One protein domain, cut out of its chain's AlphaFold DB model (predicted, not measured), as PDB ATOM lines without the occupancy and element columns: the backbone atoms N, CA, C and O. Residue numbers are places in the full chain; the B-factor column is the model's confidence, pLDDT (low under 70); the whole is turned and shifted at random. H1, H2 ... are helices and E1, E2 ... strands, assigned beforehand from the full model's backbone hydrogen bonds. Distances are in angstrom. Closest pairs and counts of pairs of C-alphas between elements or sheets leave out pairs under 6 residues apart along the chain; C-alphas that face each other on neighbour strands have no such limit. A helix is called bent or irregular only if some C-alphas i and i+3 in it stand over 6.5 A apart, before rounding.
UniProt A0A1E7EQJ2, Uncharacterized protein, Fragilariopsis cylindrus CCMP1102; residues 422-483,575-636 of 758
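This is residues 422 to 483 and 575 to 636 of the 758 residues of an uncharacterized protein of Fragilariopsis cylindrus CCMP1102 (UniProt A0A1E7EQJ2). Two small lobes sit end to end, each with two helices running opposite ways at a shallow tilt and a two-strand antiparallel ribbon at its far end: residues 422 to 483 hold H1, H2 and the ribbon E1 - E4, and residues 575 to 636 hold H3, H4 and the ribbon E5 - E6. The first lobe also has the hairpin E2 and E3, which lies where the lobes meet, while in the second lobe a long loop, residues 580 to 596, reaches back toward the first around Ser 591. The printed part has 124 residues with four named helices and six named strands, in the order E1, E2, E3, H1, H2, E4, E5, H3, H4, E6, and its class is mixed, helices and strands. The whole is compact, with a radius of gyration of the C-alphas of 15.6 A and spans of 50, 37 and 27 A.

E2 is residues 437 to 440, 9.9 A from first to last C-alpha, and E3 is residues 444 to 447, 10.2 A. H1, residues 448 to 456, follows directly and is 12.6 A long. H2, residues 462 to 475, is 20.1 A long; it is irregular, with C-alphas 463 and 466 7.2 A apart. E1, residues 429 to 431, begins at C-alpha 429 at (-34.702, 25.226, 6.228), and E4 is residues 478 to 480. In the second lobe, E5 is residues 576 to 579, 10.4 A. H3, residues 597 to 605, is 12.2 A long, with C-alpha 597 at (-25.549, 51.172, -11.122). H4, residues 611 to 624, is 18.8 A long; it is irregular, but only just, with C-alphas 616 and 619 6.8 A apart. E6, residues 629 to 632, is 9.3 A and ends at C-alpha 632 at (-9.862, 53.455, -8.391).

E2 and E3 form a hairpin of antiparallel strands, with N 438 and O 446 at 3.0 A and N 444 and O 440 at 2.9 A, within hydrogen-bond range. The closest C-alphas of E2 and H2 are those of Gly 438 and Tyr 475, 5.6 A apart. H1 and H2 are close but not clearly touching, with Cys 448 and Thr 472 their closest C-alphas at 7.3 A, and run opposite ways at a shallow tilt of 26 degrees. E1 and E4 are antiparallel neighbours, with N 430 and O 479 2.8 A apart. H1 and H3 are near each other, with 5 pairs of C-alphas within 10 A, and the closest C-alphas of E3 and H4 are those of Glu 445 and Tyr 613, at 7.1 A. H3 and H4 form a helical hairpin that only just touches, with 3 pairs of C-alphas within 8 A, the closest Cys 597 and Val 622 at 7.0 A; they run opposite ways at a shallow tilt of 31 degrees. The closest C-alphas of E5 and H3 are those of Val 579 and Cys 597, at 6.7 A. E5 and E6 are antiparallel neighbours, with N 632 and O 576 2.8 A apart. H2 and H4 are apart. Every O i to N i+4 pair is within hydrogen-bond range in H1 and H3, against 7 of 10 in H2 and 8 of 10 in H4.

The two C-alphas farthest apart are those of Phe 482 and Ser 635, 51.0 A. Residues 484 to 574 are not printed, and C-alphas 483 and 575 are 44.3 A apart across the cut. The link from E5 to H3, 17 residues, is long. The mean pLDDT of the printed part is 82.9; residues 441 to 443, 483, 575 and 633 to 636 are under 70.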
ATOM      1  N   CYS A 422     -32.469  38.141   6.528       76.75
ATOM      2  CA  CYS A 422     -33.433  37.319   5.806       76.75
ATOM      3  C   CYS A 422     -32.806  36.004   5.311       76.75
ATOM      4  O   CYS A 422     -32.172  35.975   4.255       76.75
ATOM      5  N   GLN A 423     -33.010  34.902   6.039       83.50
ATOM      6  CA  GLN A 423     -32.668  33.566   5.547       83.50
ATOM      7  C   GLN A 423     -33.593  33.198   4.370       83.50
ATOM      8  O   GLN A 423     -34.815  33.225   4.555       83.50
ATOM      9  N   PRO A 424     -33.083  32.827   3.175       85.19
ATOM     10  CA  PRO A 424     -33.921  32.760   1.983       85.19
ATOM     11  C   PRO A 424     -34.892  31.592   1.990       85.19
ATOM     12  O   PRO A 424     -35.927  31.703   1.362       85.19
ATOM     13  N   CYS A 425     -34.596  30.495   2.688       89.25
ATOM     14  CA  CYS A 425     -35.533  29.382   2.864       89.25
ATOM     15  C   CYS A 425     -36.390  29.495   4.140       89.25
ATOM     16  O   CYS A 425     -37.240  28.644   4.376       89.25
ATOM     17  N   GLY A 426     -36.183  30.535   4.955       86.38
ATOM     18  CA  GLY A 426     -36.745  30.628   6.302       86.38
ATOM     19  C   GLY A 426     -35.943  29.849   7.349       86.38
ATOM     20  O   GLY A 426     -35.122  28.989   7.031       86.38
ATOM     21  N   ILE A 427     -36.182  30.179   8.620       79.75
ATOM     22  CA  ILE A 427     -35.467  29.588   9.759       79.75
ATOM     23  C   ILE A 427     -35.796  28.097   9.863       79.75
ATOM     24  O   ILE A 427     -36.962  27.703   9.844       79.75
ATOM     25  N   GLY A 428     -34.756  27.271   9.985       80.81
ATOM     26  CA  GLY A 428     -34.882  25.814  10.051       80.81
ATOM     27  C   GLY A 428     -34.998  25.120   8.690       80.81
ATOM     28  O   GLY A 428     -35.298  23.928   8.665       80.81
ATOM     29  N   TYR A 429     -34.744  25.812   7.573       85.38
ATOM     30  CA  TYR A 429     -34.702  25.226   6.228       85.38
ATOM     31  C   TYR A 429     -33.375  25.551   5.529       85.38
ATOM     32  O   TYR A 429     -32.889  26.679   5.584       85.38
ATOM     33  N   TYR A 430     -32.806  24.568   4.830       86.44
ATOM     34  CA  TYR A 430     -31.620  24.728   3.990       86.44
ATOM     35  C   TYR A 430     -31.990  24.679   2.506       86.44
ATOM     36  O   TYR A 430     -33.027  24.144   2.109       86.44
ATOM     37  N   MET A 431     -31.123  25.243   1.671       90.19
ATOM     38  CA  MET A 431     -31.337  25.350   0.232       90.19
ATOM     39  C   MET A 431     -30.669  24.176  -0.492       90.19
ATOM     40  O   MET A 431     -29.443  24.063  -0.470       90.19
ATOM     41  N   LYS A 432     -31.449  23.291  -1.124       89.44
ATOM     42  CA  LYS A 432     -30.909  22.063  -1.736       89.44
ATOM     43  C   LYS A 432     -30.508  22.237  -3.201       89.44
ATOM     44  O   LYS A 432     -29.481  21.702  -3.616       89.44
ATOM     45  N   ASN A 433     -31.260  23.007  -3.986       90.12
ATOM     46  CA  ASN A 433     -30.931  23.286  -5.386       90.12
ATOM     47  C   ASN A 433     -30.135  24.596  -5.518       90.12
ATOM     48  O   ASN A 433     -30.632  25.594  -6.034       90.12
ATOM     49  N   LEU A 434     -28.874  24.592  -5.076       82.69
ATOM     50  CA  LEU A 434     -27.961  25.747  -5.184       82.69
ATOM     51  C   LEU A 434     -27.696  26.191  -6.639       82.69
ATOM     52  O   LEU A 434     -27.331  27.342  -6.885       82.69
ATOM     53  N   THR A 435     -27.902  25.289  -7.601       82.94
ATOM     54  CA  THR A 435     -27.849  25.527  -9.054       82.94
ATOM     55  C   THR A 435     -29.159  26.031  -9.660       82.94
ATOM     56  O   THR A 435     -29.193  26.323 -10.852       82.94
ATOM     57  N   GLY A 436     -30.237  26.120  -8.877       82.62
ATOM     58  CA  GLY A 436     -31.512  26.650  -9.343       82.62
ATOM     59  C   GLY A 436     -31.396  28.113  -9.758       82.62
ATOM     60  O   GLY A 436     -30.589  28.869  -9.208       82.62
ATOM     61  N   THR A 437     -32.218  28.510 -10.723       82.69
ATOM     62  CA  THR A 437     -32.399  29.906 -11.117       82.69
ATOM     63  C   THR A 437     -33.848  30.322 -10.911       82.69
ATOM     64  O   THR A 437     -34.774  29.543 -11.137       82.69
ATOM     65  N   GLY A 438     -34.034  31.558 -10.459       81.00
ATOM     66  CA  GLY A 438     -35.338  32.200 -10.307       81.00
ATOM     67  C   GLY A 438     -35.283  33.643 -10.798       81.00
ATOM     68  O   GLY A 438     -34.212  34.151 -11.133       81.00
ATOM     69  N   ILE A 439     -36.433  34.315 -10.836       75.31
ATOM     70  CA  ILE A 439     -36.532  35.732 -11.214       75.31
ATOM     71  C   ILE A 439     -37.033  36.514 -10.003       75.31
ATOM     72  O   ILE A 439     -38.104  36.216  -9.476       75.31
ATOM     73  N   PHE A 440     -36.272  37.516  -9.556       72.50
ATOM     74  CA  PHE A 440     -36.661  38.385  -8.446       72.50
ATOM     75  C   PHE A 440     -37.037  39.790  -8.952       72.50
ATOM     76  O   PHE A 440     -36.229  40.387  -9.670       72.50
ATOM     77  N   PRO A 441     -38.188  40.385  -8.561       54.34
ATOM     78  CA  PRO A 441     -38.718  41.615  -9.179       54.34
ATOM     79  C   PRO A 441     -37.847  42.882  -9.117       54.34
ATOM     80  O   PRO A 441     -38.190  43.865  -9.775       54.34
ATOM     81  N   ILE A 442     -36.774  42.872  -8.315       59.97
ATOM     82  CA  ILE A 442     -35.796  43.966  -8.141       59.97
ATOM     83  C   ILE A 442     -34.449  43.662  -8.823       59.97
ATOM     84  O   ILE A 442     -33.745  44.584  -9.237       59.97
ATOM     85  N   ILE A 443     -34.068  42.383  -8.912       61.94
ATOM     86  CA  ILE A 443     -32.698  41.947  -9.248       61.94
ATOM     87  C   ILE A 443     -32.646  41.282 -10.636       61.94
ATOM     88  O   ILE A 443     -31.586  41.255 -11.249       61.94
ATOM     89  N   GLY A 444     -33.772  40.811 -11.179       75.31
ATOM     90  CA  GLY A 444     -33.800  40.017 -12.412       75.31
ATOM     91  C   GLY A 444     -33.515  38.541 -12.130       75.31
ATOM     92  O   GLY A 444     -33.903  38.027 -11.078       75.31
ATOM     93  N   GLU A 445     -32.856  37.848 -13.061       78.50
ATOM     94  CA  GLU A 445     -32.452  36.453 -12.857       78.50
ATOM     95  C   GLU A 445     -31.390  36.324 -11.759       78.50
ATOM     96  O   GLU A 445     -30.343  36.977 -11.801       78.50
ATOM     97  N   TYR A 446     -31.639  35.431 -10.801       80.88
ATOM     98  CA  TYR A 446     -30.711  35.090  -9.729       80.88
ATOM     99  C   TYR A 446     -30.410  33.590  -9.703       80.88
ATOM    100  O   TYR A 446     -31.270  32.761 -10.004       80.88
ATOM    101  N   THR A 447     -29.197  33.238  -9.284       84.88
ATOM    102  CA  THR A 447     -28.841  31.876  -8.871       84.88
ATOM    103  C   THR A 447     -29.178  31.669  -7.395       84.88
ATOM    104  O   THR A 447     -28.969  32.556  -6.564       84.88
ATOM    105  N   CYS A 448     -29.682  30.489  -7.046       86.94
ATOM    106  CA  CYS A 448     -30.009  30.121  -5.669       86.94
ATOM    107  C   CYS A 448     -28.774  30.211  -4.743       86.94
ATOM    108  O   CYS A 448     -28.849  30.800  -3.668       86.94
ATOM    109  N   SER A 449     -27.604  29.754  -5.201       82.19
ATOM    110  CA  SER A 449     -26.314  29.936  -4.507       82.19
ATOM    111  C   SER A 449     -25.918  31.403  -4.302       82.19
ATOM    112  O   SER A 449     -25.508  31.772  -3.201       82.19
ATOM    113  N   GLY A 450     -26.073  32.264  -5.314       80.56
ATOM    114  CA  GLY A 450     -25.846  33.704  -5.161       80.56
ATOM    115  C   GLY A 450     -26.799  34.326  -4.136       80.56
ATOM    116  O   GLY A 450     -26.382  35.120  -3.295       80.56
ATOM    117  N   LEU A 451     -28.073  33.922  -4.152       84.31
ATOM    118  CA  LEU A 451     -29.084  34.367  -3.190       84.31
ATOM    119  C   LEU A 451     -28.749  33.931  -1.751       84.31
ATOM    120  O   LEU A 451     -28.865  34.725  -0.816       84.31
ATOM    121  N   GLU A 452     -28.272  32.698  -1.568       82.75
ATOM    122  CA  GLU A 452     -27.780  32.208  -0.277       82.75
ATOM    123  C   GLU A 452     -26.595  33.058   0.222       82.75
ATOM    124  O   GLU A 452     -26.606  33.518   1.367       82.75
ATOM    125  N   LEU A 453     -25.617  33.363  -0.639       80.00
ATOM    126  CA  LEU A 453     -24.489  34.234  -0.288       80.00
ATOM    127  C   LEU A 453     -24.949  35.656   0.088       80.00
ATOM    128  O   LEU A 453     -24.511  36.194   1.108       80.00
ATOM    129  N   GLY A 454     -25.881  36.234  -0.675       76.69
ATOM    130  CA  GLY A 454     -26.487  37.535  -0.378       76.69
ATOM    131  C   GLY A 454     -27.182  37.594   0.982       76.69
ATOM    132  O   GLY A 454     -27.090  38.599   1.685       76.69
ATOM    133  N   SER A 455     -27.829  36.506   1.404       78.62
ATOM    134  CA  SER A 455     -28.461  36.449   2.726       78.62
ATOM    135  C   SER A 455     -27.464  36.387   3.877       78.62
ATOM    136  O   SER A 455     -27.634  37.092   4.873       78.62
ATOM    137  N   LYS A 456     -26.380  35.615   3.719       74.75
ATOM    138  CA  LYS A 456     -25.325  35.461   4.733       74.75
ATOM    139  C   LYS A 456     -24.635  36.794   5.043       74.75
ATOM    140  O   LYS A 456     -24.249  37.021   6.189       74.75
ATOM    141  N   ILE A 457     -24.549  37.694   4.060       72.19
ATOM    142  CA  ILE A 457     -24.025  39.059   4.237       72.19
ATOM    143  C   ILE A 457     -25.085  40.116   4.609       72.19
ATOM    144  O   ILE A 457     -24.730  41.279   4.775       72.19
ATOM    145  N   GLY A 458     -26.369  39.753   4.719       72.94
ATOM    146  CA  GLY A 458     -27.448  40.692   5.055       72.94
ATOM    147  C   GLY A 458     -27.854  41.656   3.929       72.94
ATOM    148  O   GLY A 458     -28.241  42.785   4.213       72.94
ATOM    149  N   PHE A 459     -27.774  41.248   2.656       73.69
ATOM    150  CA  PHE A 459     -28.130  42.099   1.505       73.69
ATOM    151  C   PHE A 459     -29.636  42.419   1.399       73.69
ATOM    152  O   PHE A 459     -30.019  43.373   0.722       73.69
ATOM    153  N   PHE A 460     -30.498  41.618   2.030       76.25
ATOM    154  CA  PHE A 460     -31.952  41.706   1.889       76.25
ATOM    155  C   PHE A 460     -32.618  42.350   3.105       76.25
ATOM    156  O   PHE A 460     -32.421  41.900   4.234       76.25
ATOM    157  N   ASP A 461     -33.460  43.352   2.850       72.88
ATOM    158  CA  ASP A 461     -34.304  43.988   3.862       72.88
ATOM    159  C   ASP A 461     -35.407  43.032   4.355       72.88
ATOM    160  O   ASP A 461     -35.898  42.168   3.616       72.88
ATOM    161  N   ARG A 462     -35.842  43.219   5.602       73.38
ATOM    162  CA  ARG A 462     -36.886  42.428   6.257       73.38
ATOM    163  C   ARG A 462     -38.229  42.530   5.532       73.38
ATOM    164  O   ARG A 462     -38.935  41.527   5.458       73.38
ATOM    165  N   GLU A 463     -38.564  43.691   4.961       76.19
ATOM    166  CA  GLU A 463     -39.809  43.876   4.191       76.19
ATOM    167  C   GLU A 463     -39.870  43.004   2.923       76.19
ATOM    168  O   GLU A 463     -40.955  42.613   2.500       76.19
ATOM    169  N   LEU A 464     -38.719  42.654   2.337       77.12
ATOM    170  CA  LEU A 464     -38.633  41.785   1.155       77.12
ATOM    171  C   LEU A 464     -38.613  40.294   1.512       77.12
ATOM    172  O   LEU A 464     -38.676  39.446   0.621       77.12
ATOM    173  N   CYS A 465     -38.506  39.950   2.797       83.75
ATOM    174  CA  CYS A 465     -38.135  38.601   3.195       83.75
ATOM    175  C   CYS A 465     -39.226  37.552   2.940       83.75
ATOM    176  O   CYS A 465     -38.914  36.447   2.498       83.75
ATOM    177  N   GLU A 466     -40.501  37.906   3.131       83.38
ATOM    178  CA  GLU A 466     -41.631  37.022   2.804       83.38
ATOM    179  C   GLU A 466     -41.697  36.723   1.294       83.38
ATOM    180  O   GLU A 466     -41.950  35.588   0.889       83.38
ATOM    181  N   GLU A 467     -41.412  37.719   0.446       83.31
ATOM    182  CA  GLU A 467     -41.377  37.539  -1.009       83.31
ATOM    183  C   GLU A 467     -40.195  36.656  -1.424       83.31
ATOM    184  O   GLU A 467     -40.391  35.690  -2.164       83.31
ATOM    185  N   ILE A 468     -38.998  36.906  -0.880       83.44
ATOM    186  CA  ILE A 468     -37.808  36.066  -1.097       83.44
ATOM    187  C   ILE A 468     -38.101  34.608  -0.718       83.44
ATOM    188  O   ILE A 468     -37.894  33.722  -1.545       83.44
ATOM    189  N   GLN A 469     -38.646  34.370   0.480       89.38
ATOM    190  CA  GLN A 469     -38.987  33.032   0.978       89.38
ATOM    191  C   GLN A 469     -40.074  32.331   0.154       89.38
ATOM    192  O   GLN A 469     -40.056  31.106   0.021       89.38
ATOM    193  N   SER A 470     -40.997  33.082  -0.456       87.25
ATOM    194  CA  SER A 470     -41.979  32.501  -1.375       87.25
ATOM    195  C   SER A 470     -41.349  32.010  -2.688       87.25
ATOM    196  O   SER A 470     -41.700  30.930  -3.161       87.25
ATOM    197  N   GLN A 471     -40.389  32.755  -3.253       83.56
ATOM    198  CA  GLN A 471     -39.761  32.422  -4.539       83.56
ATOM    199  C   GLN A 471     -38.683  31.335  -4.400       83.56
ATOM    200  O   GLN A 471     -38.589  30.433  -5.233       83.56
ATOM    201  N   THR A 472     -37.879  31.356  -3.337       86.31
ATOM    202  CA  THR A 472     -36.871  30.310  -3.069       86.31
ATOM    203  C   THR A 472     -37.477  28.933  -2.858       86.31
ATOM    204  O   THR A 472     -36.927  27.951  -3.349       86.31
ATOM    205  N   ASN A 473     -38.618  28.844  -2.175       86.62
ATOM    206  CA  ASN A 473     -39.298  27.577  -1.951       86.62
ATOM    207  C   ASN A 473     -39.769  26.941  -3.277       86.62
ATOM    208  O   ASN A 473     -39.849  25.721  -3.386       86.62
ATOM    209  N   ILE A 474     -40.011  27.764  -4.306       85.38
ATOM    210  CA  ILE A 474     -40.348  27.329  -5.669       85.38
ATOM    211  C   ILE A 474     -39.086  26.947  -6.465       85.38
ATOM    212  O   ILE A 474     -39.035  25.865  -7.047       85.38
ATOM    213  N   TYR A 475     -38.067  27.813  -6.508       87.06
ATOM    214  CA  TYR A 475     -36.920  27.658  -7.423       87.06
ATOM    215  C   TYR A 475     -35.720  26.883  -6.845       87.06
ATOM    216  O   TYR A 475     -34.941  26.292  -7.598       87.06
ATOM    217  N   CYS A 476     -35.557  26.869  -5.520       89.94
ATOM    218  CA  CYS A 476     -34.324  26.452  -4.844       89.94
ATOM    219  C   CYS A 476     -34.447  25.180  -3.980       89.94
ATOM    220  O   CYS A 476     -33.455  24.792  -3.361       89.94
ATOM    221  N   ASP A 477     -35.614  24.516  -3.960       91.25
ATOM    222  CA  ASP A 477     -35.884  23.288  -3.181       91.25
ATOM    223  C   ASP A 477     -35.477  23.456  -1.702       91.25
ATOM    224  O   ASP A 477     -34.486  22.902  -1.224       91.25
ATOM    225  N   CYS A 478     -36.212  24.316  -0.994       92.19
ATOM    226  CA  CYS A 478     -35.982  24.595   0.419       92.19
ATOM    227  C   CYS A 478     -36.453  23.415   1.277       92.19
ATOM    228  O   CYS A 478     -37.648  23.140   1.371       92.19
ATOM    229  N   GLN A 479     -35.518  22.717   1.922       87.88
ATOM    230  CA  GLN A 479     -35.808  21.511   2.699       87.88
ATOM    231  C   GLN A 479     -35.568  21.745   4.196       87.88
ATOM    232  O   GLN A 479     -34.603  22.415   4.558       87.88
ATOM    233  N   PRO A 480     -36.422  21.213   5.089       84.81
ATOM    234  CA  PRO A 480     -36.251  21.389   6.528       84.81
ATOM    235  C   PRO A 480     -34.945  20.751   7.015       84.81
ATOM    236  O   PRO A 480     -34.591  19.633   6.627       84.81
ATOM    237  N   ILE A 481     -34.251  21.449   7.912       80.38
ATOM    238  CA  ILE A 481     -33.069  20.963   8.627       80.38
ATOM    239  C   ILE A 481     -33.551  20.005   9.720       80.38
ATOM    240  O   ILE A 481     -33.609  20.331  10.904       80.38
ATOM    241  N   PHE A 482     -33.925  18.791   9.316       70.69
ATOM    242  CA  PHE A 482     -34.097  17.696  10.258       70.69
ATOM    243  C   PHE A 482     -32.721  17.236  10.738       70.69
ATOM    244  O   PHE A 482     -32.124  16.319  10.173       70.69
ATOM    245  N   THR A 483     -32.239  17.839  11.824       45.62
ATOM    246  CA  THR A 483     -31.245  17.209  12.692       45.62
ATOM    247  C   THR A 483     -31.866  15.952  13.291       45.62
ATOM    248  O   THR A 483     -32.429  15.949  14.385       45.62
ATOM    249  N   VAL A 575      -5.921  46.869  -7.074       69.44
ATOM    250  CA  VAL A 575      -6.715  47.796  -7.898       69.44
ATOM    251  C   VAL A 575      -8.182  47.378  -7.845       69.44
ATOM    252  O   VAL A 575      -8.540  46.303  -8.326       69.44
ATOM    253  N   VAL A 576      -9.030  48.231  -7.271       79.75
ATOM    254  CA  VAL A 576     -10.480  48.020  -7.232       79.75
ATOM    255  C   VAL A 576     -11.115  48.798  -8.377       79.75
ATOM    256  O   VAL A 576     -10.792  49.963  -8.606       79.75
ATOM    257  N   TYR A 577     -12.008  48.143  -9.111       84.38
ATOM    258  CA  TYR A 577     -12.758  48.748 -10.204       84.38
ATOM    259  C   TYR A 577     -14.192  49.022  -9.760       84.38
ATOM    260  O   TYR A 577     -14.830  48.133  -9.192       84.38
ATOM    261  N   HIS A 578     -14.693  50.215 -10.073       88.31
ATOM    262  CA  HIS A 578     -16.052  50.653  -9.754       88.31
ATOM    263  C   HIS A 578     -16.759  51.214 -10.986       88.31
ATOM    264  O   HIS A 578     -16.104  51.690 -11.915       88.31
ATOM    265  N   VAL A 579     -18.092  51.187 -10.995       93.88
ATOM    266  CA  VAL A 579     -18.898  51.809 -12.057       93.88
ATOM    267  C   VAL A 579     -18.736  53.333 -12.062       93.88
ATOM    268  O   VAL A 579     -18.697  53.977 -11.016       93.88
ATOM    269  N   ASN A 580     -18.681  53.933 -13.251       92.12
ATOM    270  CA  ASN A 580     -18.362  55.357 -13.405       92.12
ATOM    271  C   ASN A 580     -19.477  56.300 -12.930       92.12
ATOM    272  O   ASN A 580     -19.202  57.418 -12.502       92.12
ATOM    273  N   ASN A 581     -20.735  55.855 -12.997       93.12
ATOM    274  CA  ASN A 581     -21.902  56.625 -12.568       93.12
ATOM    275  C   ASN A 581     -22.754  55.792 -11.587       93.12
ATOM    276  O   ASN A 581     -23.835  55.335 -11.961       93.12
ATOM    277  N   PRO A 582     -22.299  55.568 -10.336       91.56
ATOM    278  CA  PRO A 582     -22.941  54.647  -9.384       91.56
ATOM    279  C   PRO A 582     -24.402  54.995  -9.079       91.56
ATOM    280  O   PRO A 582     -25.239  54.108  -8.929       91.56
ATOM    281  N   ASN A 583     -24.729  56.288  -9.072       93.94
ATOM    282  CA  ASN A 583     -26.072  56.790  -8.783       93.94
ATOM    283  C   ASN A 583     -26.989  56.856 -10.020       93.94
ATOM    284  O   ASN A 583     -28.119  57.335  -9.907       93.94
ATOM    285  N   THR A 584     -26.536  56.419 -11.203       94.56
ATOM    286  CA  THR A 584     -27.413  56.335 -12.377       94.56
ATOM    287  C   THR A 584     -28.455  55.245 -12.157       94.56
ATOM    288  O   THR A 584     -28.132  54.109 -11.811       94.56
ATOM    289  N   ILE A 585     -29.715  55.615 -12.375       91.88
ATOM    290  CA  ILE A 585     -30.861  54.716 -12.301       91.88
ATOM    291  C   ILE A 585     -31.023  54.009 -13.649       91.88
ATOM    292  O   ILE A 585     -31.013  54.656 -14.698       91.88
ATOM    293  N   LEU A 586     -31.209  52.692 -13.610       92.50
ATOM    294  CA  LEU A 586     -31.465  51.844 -14.770       92.50
ATOM    295  C   LEU A 586     -32.650  50.907 -14.501       92.50
ATOM    296  O   LEU A 586     -32.875  50.464 -13.377       92.50
ATOM    297  N   ASN A 587     -33.390  50.575 -15.553       88.50
ATOM    298  CA  ASN A 587     -34.393  49.517 -15.503       88.50
ATOM    299  C   ASN A 587     -33.745  48.254 -16.072       88.50
ATOM    300  O   ASN A 587     -33.302  48.266 -17.222       88.50
ATOM    301  N   LEU A 588     -33.668  47.189 -15.275       87.50
ATOM    302  CA  LEU A 588     -33.299  45.867 -15.785       87.50
ATOM    303  C   LEU A 588     -34.428  45.321 -16.679       87.50
ATOM    304  O   LEU A 588     -35.594  45.631 -16.418       87.50
ATOM    305  N   PRO A 589     -34.119  44.496 -17.698       80.12
ATOM    306  CA  PRO A 589     -35.119  43.675 -18.373       80.12
ATOM    307  C   PRO A 589     -35.936  42.889 -17.349       80.12
ATOM    308  O   PRO A 589     -35.386  42.387 -16.369       80.12
ATOM    309  N   ASP A 590     -37.251  42.864 -17.562       77.69
ATOM    310  CA  ASP A 590     -38.255  42.143 -16.766       77.69
ATOM    311  C   ASP A 590     -38.359  42.536 -15.274       77.69
ATOM    312  O   ASP A 590     -39.270  42.093 -14.572       77.69
ATOM    313  N   SER A 591     -37.525  43.471 -14.801       76.88
ATOM    314  CA  SER A 591     -37.708  44.143 -13.515       76.88
ATOM    315  C   SER A 591     -38.832  45.176 -13.588       76.88
ATOM    316  O   SER A 591     -38.901  46.010 -14.495       76.88
ATOM    317  N   SER A 592     -39.685  45.177 -12.563       75.06
ATOM    318  CA  SER A 592     -40.704  46.219 -12.374       75.06
ATOM    319  C   SER A 592     -40.188  47.428 -11.583       75.06
ATOM    320  O   SER A 592     -40.881  48.446 -11.491       75.06
ATOM    321  N   ILE A 593     -38.980  47.324 -11.014       76.94
ATOM    322  CA  ILE A 593     -38.409  48.282 -10.067       76.94
ATOM    323  C   ILE A 593     -37.078  48.837 -10.614       76.94
ATOM    324  O   ILE A 593     -36.184  48.066 -10.975       76.94
ATOM    325  N   PRO A 594     -36.913  50.174 -10.683       85.81
ATOM    326  CA  PRO A 594     -35.653  50.787 -11.088       85.81
ATOM    327  C   PRO A 594     -34.542  50.474 -10.076       85.81
ATOM    328  O   PRO A 594     -34.710  50.700  -8.877       85.81
ATOM    329  N   THR A 595     -33.393  50.010 -10.563       90.88
ATOM    330  CA  THR A 595     -32.191  49.747  -9.755       90.88
ATOM    331  C   THR A 595     -31.113  50.801 -10.025       90.88
ATOM    332  O   THR A 595     -31.231  51.600 -10.957       90.88
ATOM    333  N   THR A 596     -30.057  50.842  -9.211       92.94
ATOM    334  CA  THR A 596     -28.919  51.754  -9.429       92.94
ATOM    335  C   THR A 596     -27.707  51.010  -9.971       92.94
ATOM    336  O   THR A 596     -27.526  49.822  -9.710       92.94
ATOM    337  N   CYS A 597     -26.831  51.715 -10.680       94.25
ATOM    338  CA  CYS A 597     -25.549  51.172 -11.122       94.25
ATOM    339  C   CYS A 597     -24.682  50.653  -9.958       94.25
ATOM    340  O   CYS A 597     -23.986  49.655 -10.126       94.25
ATOM    341  N   LEU A 598     -24.753  51.273  -8.775       90.38
ATOM    342  CA  LEU A 598     -24.081  50.798  -7.561       90.38
ATOM    343  C   LEU A 598     -24.691  49.490  -7.036       90.38
ATOM    344  O   LEU A 598     -23.961  48.557  -6.713       90.38
ATOM    345  N   SER A 599     -26.024  49.404  -6.997       88.62
ATOM    346  CA  SER A 599     -26.748  48.170  -6.658       88.62
ATOM    347  C   SER A 599     -26.396  47.041  -7.631       88.62
ATOM    348  O   SER A 599     -26.224  45.901  -7.208       88.62
ATOM    349  N   LEU A 600     -26.235  47.367  -8.917       91.62
ATOM    350  CA  LEU A 600     -25.860  46.437  -9.980       91.62
ATOM    351  C   LEU A 600     -24.396  45.965  -9.863       91.62
ATOM    352  O   LEU A 600     -24.123  44.776 -10.020       91.62
ATOM    353  N   GLU A 601     -23.463  46.866  -9.528       90.81
ATOM    354  CA  GLU A 601     -22.068  46.512  -9.217       90.81
ATOM    355  C   GLU A 601     -21.992  45.575  -8.010       90.81
ATOM    356  O   GLU A 601     -21.366  44.516  -8.092       90.81
ATOM    357  N   ALA A 602     -22.657  45.941  -6.909       86.00
ATOM    358  CA  ALA A 602     -22.715  45.126  -5.702       86.00
ATOM    359  C   ALA A 602     -23.305  43.742  -6.004       86.00
ATOM    360  O   ALA A 602     -22.698  42.731  -5.663       86.00
ATOM    361  N   ALA A 603     -24.426  43.689  -6.728       85.75
ATOM    362  CA  ALA A 603     -25.083  42.443  -7.101       85.75
ATOM    363  C   ALA A 603     -24.190  41.512  -7.946       85.75
ATOM    364  O   ALA A 603     -24.155  40.302  -7.710       85.75
ATOM    365  N   GLY A 604     -23.414  42.071  -8.880       85.62
ATOM    366  CA  GLY A 604     -22.423  41.313  -9.647       85.62
ATOM    367  C   GLY A 604     -21.263  40.822  -8.784       85.62
ATOM    368  O   GLY A 604     -20.899  39.650  -8.823       85.62
ATOM    369  N   ARG A 605     -20.713  41.686  -7.923       81.75
ATOM    370  CA  ARG A 605     -19.642  41.309  -6.982       81.75
ATOM    371  C   ARG A 605     -20.048  40.207  -5.993       81.75
ATOM    372  O   ARG A 605     -19.159  39.549  -5.459       81.75
ATOM    373  N   LEU A 606     -21.347  39.997  -5.786       80.69
ATOM    374  CA  LEU A 606     -21.930  38.929  -4.965       80.69
ATOM    375  C   LEU A 606     -22.335  37.680  -5.768       80.69
ATOM    376  O   LEU A 606     -22.796  36.706  -5.182       80.69
ATOM    377  N   GLY A 607     -22.167  37.685  -7.093       83.44
ATOM    378  CA  GLY A 607     -22.452  36.527  -7.940       83.44
ATOM    379  C   GLY A 607     -23.936  36.173  -8.071       83.44
ATOM    380  O   GLY A 607     -24.238  35.029  -8.401       83.44
ATOM    381  N   PHE A 608     -24.869  37.108  -7.831       82.69
ATOM    382  CA  PHE A 608     -26.304  36.819  -7.986       82.69
ATOM    383  C   PHE A 608     -26.649  36.373  -9.414       82.69
ATOM    384  O   PHE A 608     -27.375  35.397  -9.589       82.69
ATOM    385  N   PHE A 609     -26.121  37.071 -10.424       85.56
ATOM    386  CA  PHE A 609     -26.453  36.849 -11.832       85.56
ATOM    387  C   PHE A 609     -25.861  35.549 -12.387       85.56
ATOM    388  O   PHE A 609     -24.698  35.222 -12.130       85.56
ATOM    389  N   SER A 610     -26.629  34.866 -13.241       83.38
ATOM    390  CA  SER A 610     -26.111  33.801 -14.108       83.38
ATOM    391  C   SER A 610     -25.031  34.351 -15.060       83.38
ATOM    392  O   SER A 610     -25.012  35.543 -15.374       83.38
ATOM    393  N   SER A 611     -24.118  33.493 -15.534       83.38
ATOM    394  CA  SER A 611     -23.050  33.897 -16.471       83.38
ATOM    395  C   SER A 611     -23.607  34.531 -17.754       83.38
ATOM    396  O   SER A 611     -23.034  35.487 -18.284       83.38
ATOM    397  N   ASP A 612     -24.747  34.033 -18.225       86.12
ATOM    398  CA  ASP A 612     -25.347  34.450 -19.489       86.12
ATOM    399  C   ASP A 612     -26.099  35.779 -19.318       86.12
ATOM    400  O   ASP A 612     -25.783  36.746 -20.011       86.12
ATOM    401  N   TYR A 613     -26.961  35.909 -18.295       87.38
ATOM    402  CA  TYR A 613     -27.601  37.187 -17.931       87.38
ATOM    403  C   TYR A 613     -26.555  38.279 -17.644       87.38
ATOM    404  O   TYR A 613     -26.703  39.436 -18.044       87.38
ATOM    405  N   CYS A 614     -25.437  37.911 -17.010       90.19
ATOM    406  CA  CYS A 614     -24.310  38.811 -16.799       90.19
ATOM    407  C   CYS A 614     -23.730  39.361 -18.108       90.19
ATOM    408  O   CYS A 614     -23.478  40.562 -18.219       90.19
ATOM    409  N   THR A 615     -23.496  38.483 -19.083       89.25
ATOM    410  CA  THR A 615     -22.769  38.804 -20.319       89.25
ATOM    411  C   THR A 615     -23.668  39.508 -21.336       89.25
ATOM    412  O   THR A 615     -23.245  40.490 -21.946       89.25
ATOM    413  N   ASP A 616     -24.919  39.065 -21.470       90.38
ATOM    414  CA  ASP A 616     -25.852  39.558 -22.488       90.38
ATOM    415  C   ASP A 616     -26.686  40.765 -22.026       90.38
ATOM    416  O   ASP A 616     -27.120  41.564 -22.859       90.38
ATOM    417  N   ILE A 617     -26.892  40.939 -20.713       92.31
ATOM    418  CA  ILE A 617     -27.713  42.026 -20.149       92.31
ATOM    419  C   ILE A 617     -26.883  42.950 -19.252       92.31
ATOM    420  O   ILE A 617     -26.792  44.151 -19.522       92.31
ATOM    421  N   VAL A 618     -26.250  42.427 -18.197       92.06
ATOM    422  CA  VAL A 618     -25.655  43.285 -17.155       92.06
ATOM    423  C   VAL A 618     -24.430  44.054 -17.663       92.06
ATOM    424  O   VAL A 618     -24.376  45.275 -17.509       92.06
ATOM    425  N   GLN A 619     -23.469  43.392 -18.311       91.00
ATOM    426  CA  GLN A 619     -22.271  44.046 -18.856       91.00
ATOM    427  C   GLN A 619     -22.610  45.122 -19.915       91.00
ATOM    428  O   GLN A 619     -22.076  46.234 -19.812       91.00
ATOM    429  N   PRO A 620     -23.528  44.893 -20.880       93.31
ATOM    430  CA  PRO A 620     -24.018  45.942 -21.774       93.31
ATOM    431  C   PRO A 620     -24.673  47.127 -21.057       93.31
ATOM    432  O   PRO A 620     -24.418  48.269 -21.447       93.31
ATOM    433  N   LEU A 621     -25.475  46.910 -20.010       92.56
ATOM    434  CA  LEU A 621     -26.075  48.008 -19.236       92.56
ATOM    435  C   LEU A 621     -25.011  48.805 -18.468       92.56
ATOM    436  O   LEU A 621     -25.031  50.038 -18.480       92.56
ATOM    437  N   VAL A 622     -24.035  48.126 -17.867       94.12
ATOM    438  CA  VAL A 622     -22.921  48.761 -17.145       94.12
ATOM    439  C   VAL A 622     -22.058  49.593 -18.093       94.12
ATOM    440  O   VAL A 622     -21.751  50.749 -17.800       94.12
ATOM    441  N   SER A 623     -21.727  49.054 -19.265       92.88
ATOM    442  CA  SER A 623     -20.960  49.763 -20.292       92.88
ATOM    443  C   SER A 623     -21.704  50.998 -20.825       92.88
ATOM    444  O   SER A 623     -21.165  52.104 -20.801       92.88
ATOM    445  N   ASN A 624     -22.967  50.840 -21.241       94.50
ATOM    446  CA  ASN A 624     -23.707  51.894 -21.946       94.50
ATOM    447  C   ASN A 624     -24.397  52.921 -21.028       94.50
ATOM    448  O   ASN A 624     -24.504  54.085 -21.408       94.50
ATOM    449  N   ILE A 625     -24.893  52.511 -19.853       95.12
ATOM    450  CA  ILE A 625     -25.713  53.356 -18.959       95.12
ATOM    451  C   ILE A 625     -24.918  53.795 -17.727       95.12
ATOM    452  O   ILE A 625     -24.915  54.978 -17.386       95.12
ATOM    453  N   CYS A 626     -24.188  52.877 -17.090       95.31
ATOM    454  CA  CYS A 626     -23.312  53.228 -15.966       95.31
ATOM    455  C   CYS A 626     -22.008  53.912 -16.420       95.31
ATOM    456  O   CYS A 626     -21.281  54.465 -15.593       95.31
ATOM    457  N   GLY A 627     -21.747  53.942 -17.732       94.06
ATOM    458  CA  GLY A 627     -20.590  54.586 -18.356       94.06
ATOM    459  C   GLY A 627     -19.311  53.750 -18.304       94.06
ATOM    460  O   GLY A 627     -18.225  54.317 -18.406       94.06
ATOM    461  N   GLY A 628     -19.430  52.435 -18.108       93.25
ATOM    462  CA  GLY A 628     -18.319  51.514 -17.874       93.25
ATOM    463  C   GLY A 628     -17.784  51.566 -16.441       93.25
ATOM    464  O   GLY A 628     -18.369  52.200 -15.560       93.25
ATOM    465  N   CYS A 629     -16.653  50.896 -16.224       92.75
ATOM    466  CA  CYS A 629     -15.946  50.863 -14.946       92.75
ATOM    467  C   CYS A 629     -14.615  51.626 -15.038       92.75
ATOM    468  O   CYS A 629     -13.960  51.601 -16.084       92.75
ATOM    469  N   THR A 630     -14.171  52.249 -13.946       88.81
ATOM    470  CA  THR A 630     -12.809  52.789 -13.793       88.81
ATOM    471  C   THR A 630     -12.072  52.097 -12.660       88.81
ATOM    472  O   THR A 630     -12.664  51.675 -11.670       88.81
ATOM    473  N   ALA A 631     -10.753  51.995 -12.812       82.38
ATOM    474  CA  ALA A 631      -9.852  51.619 -11.737       82.38
ATOM    475  C   ALA A 631      -9.728  52.779 -10.738       82.38
ATOM    476  O   ALA A 631      -9.123  53.808 -11.054       82.38
ATOM    477  N   THR A 632     -10.231  52.597  -9.519       76.19
ATOM    478  CA  THR A 632      -9.862  53.455  -8.391       76.19
ATOM    479  C   THR A 632      -8.518  52.969  -7.865       76.19
ATOM    480  O   THR A 632      -8.419  52.035  -7.069       76.19
ATOM    481  N   SER A 633      -7.451  53.601  -8.348       61.19
ATOM    482  CA  SER A 633      -6.100  53.400  -7.832       61.19
ATOM    483  C   SER A 633      -6.008  53.933  -6.401       61.19
ATOM    484  O   SER A 633      -5.769  55.124  -6.202       61.19
ATOM    485  N   THR A 634      -6.178  53.063  -5.404       48.88
ATOM    486  CA  THR A 634      -5.997  53.390  -3.979       48.88
ATOM    487  C   THR A 634      -4.518  53.643  -3.673       48.88
ATOM    488  O   THR A 634      -3.805  52.801  -3.130       48.88
ATOM    489  N   SER A 635      -4.026  54.815  -4.074       43.81
ATOM    490  CA  SER A 635      -2.651  55.246  -3.856       43.81
ATOM    491  C   SER A 635      -2.436  55.589  -2.384       43.81
ATOM    492  O   SER A 635      -2.553  56.753  -1.983       43.81
ATOM    493  N   ASN A 636      -2.093  54.571  -1.588       44.78
ATOM    494  CA  ASN A 636      -1.571  54.723  -0.233       44.78
ATOM    495  C   ASN A 636      -0.351  55.650  -0.279       44.78
ATOM    496  O   ASN A 636       0.768  55.238  -0.584       44.78
TER     497      ASN A 636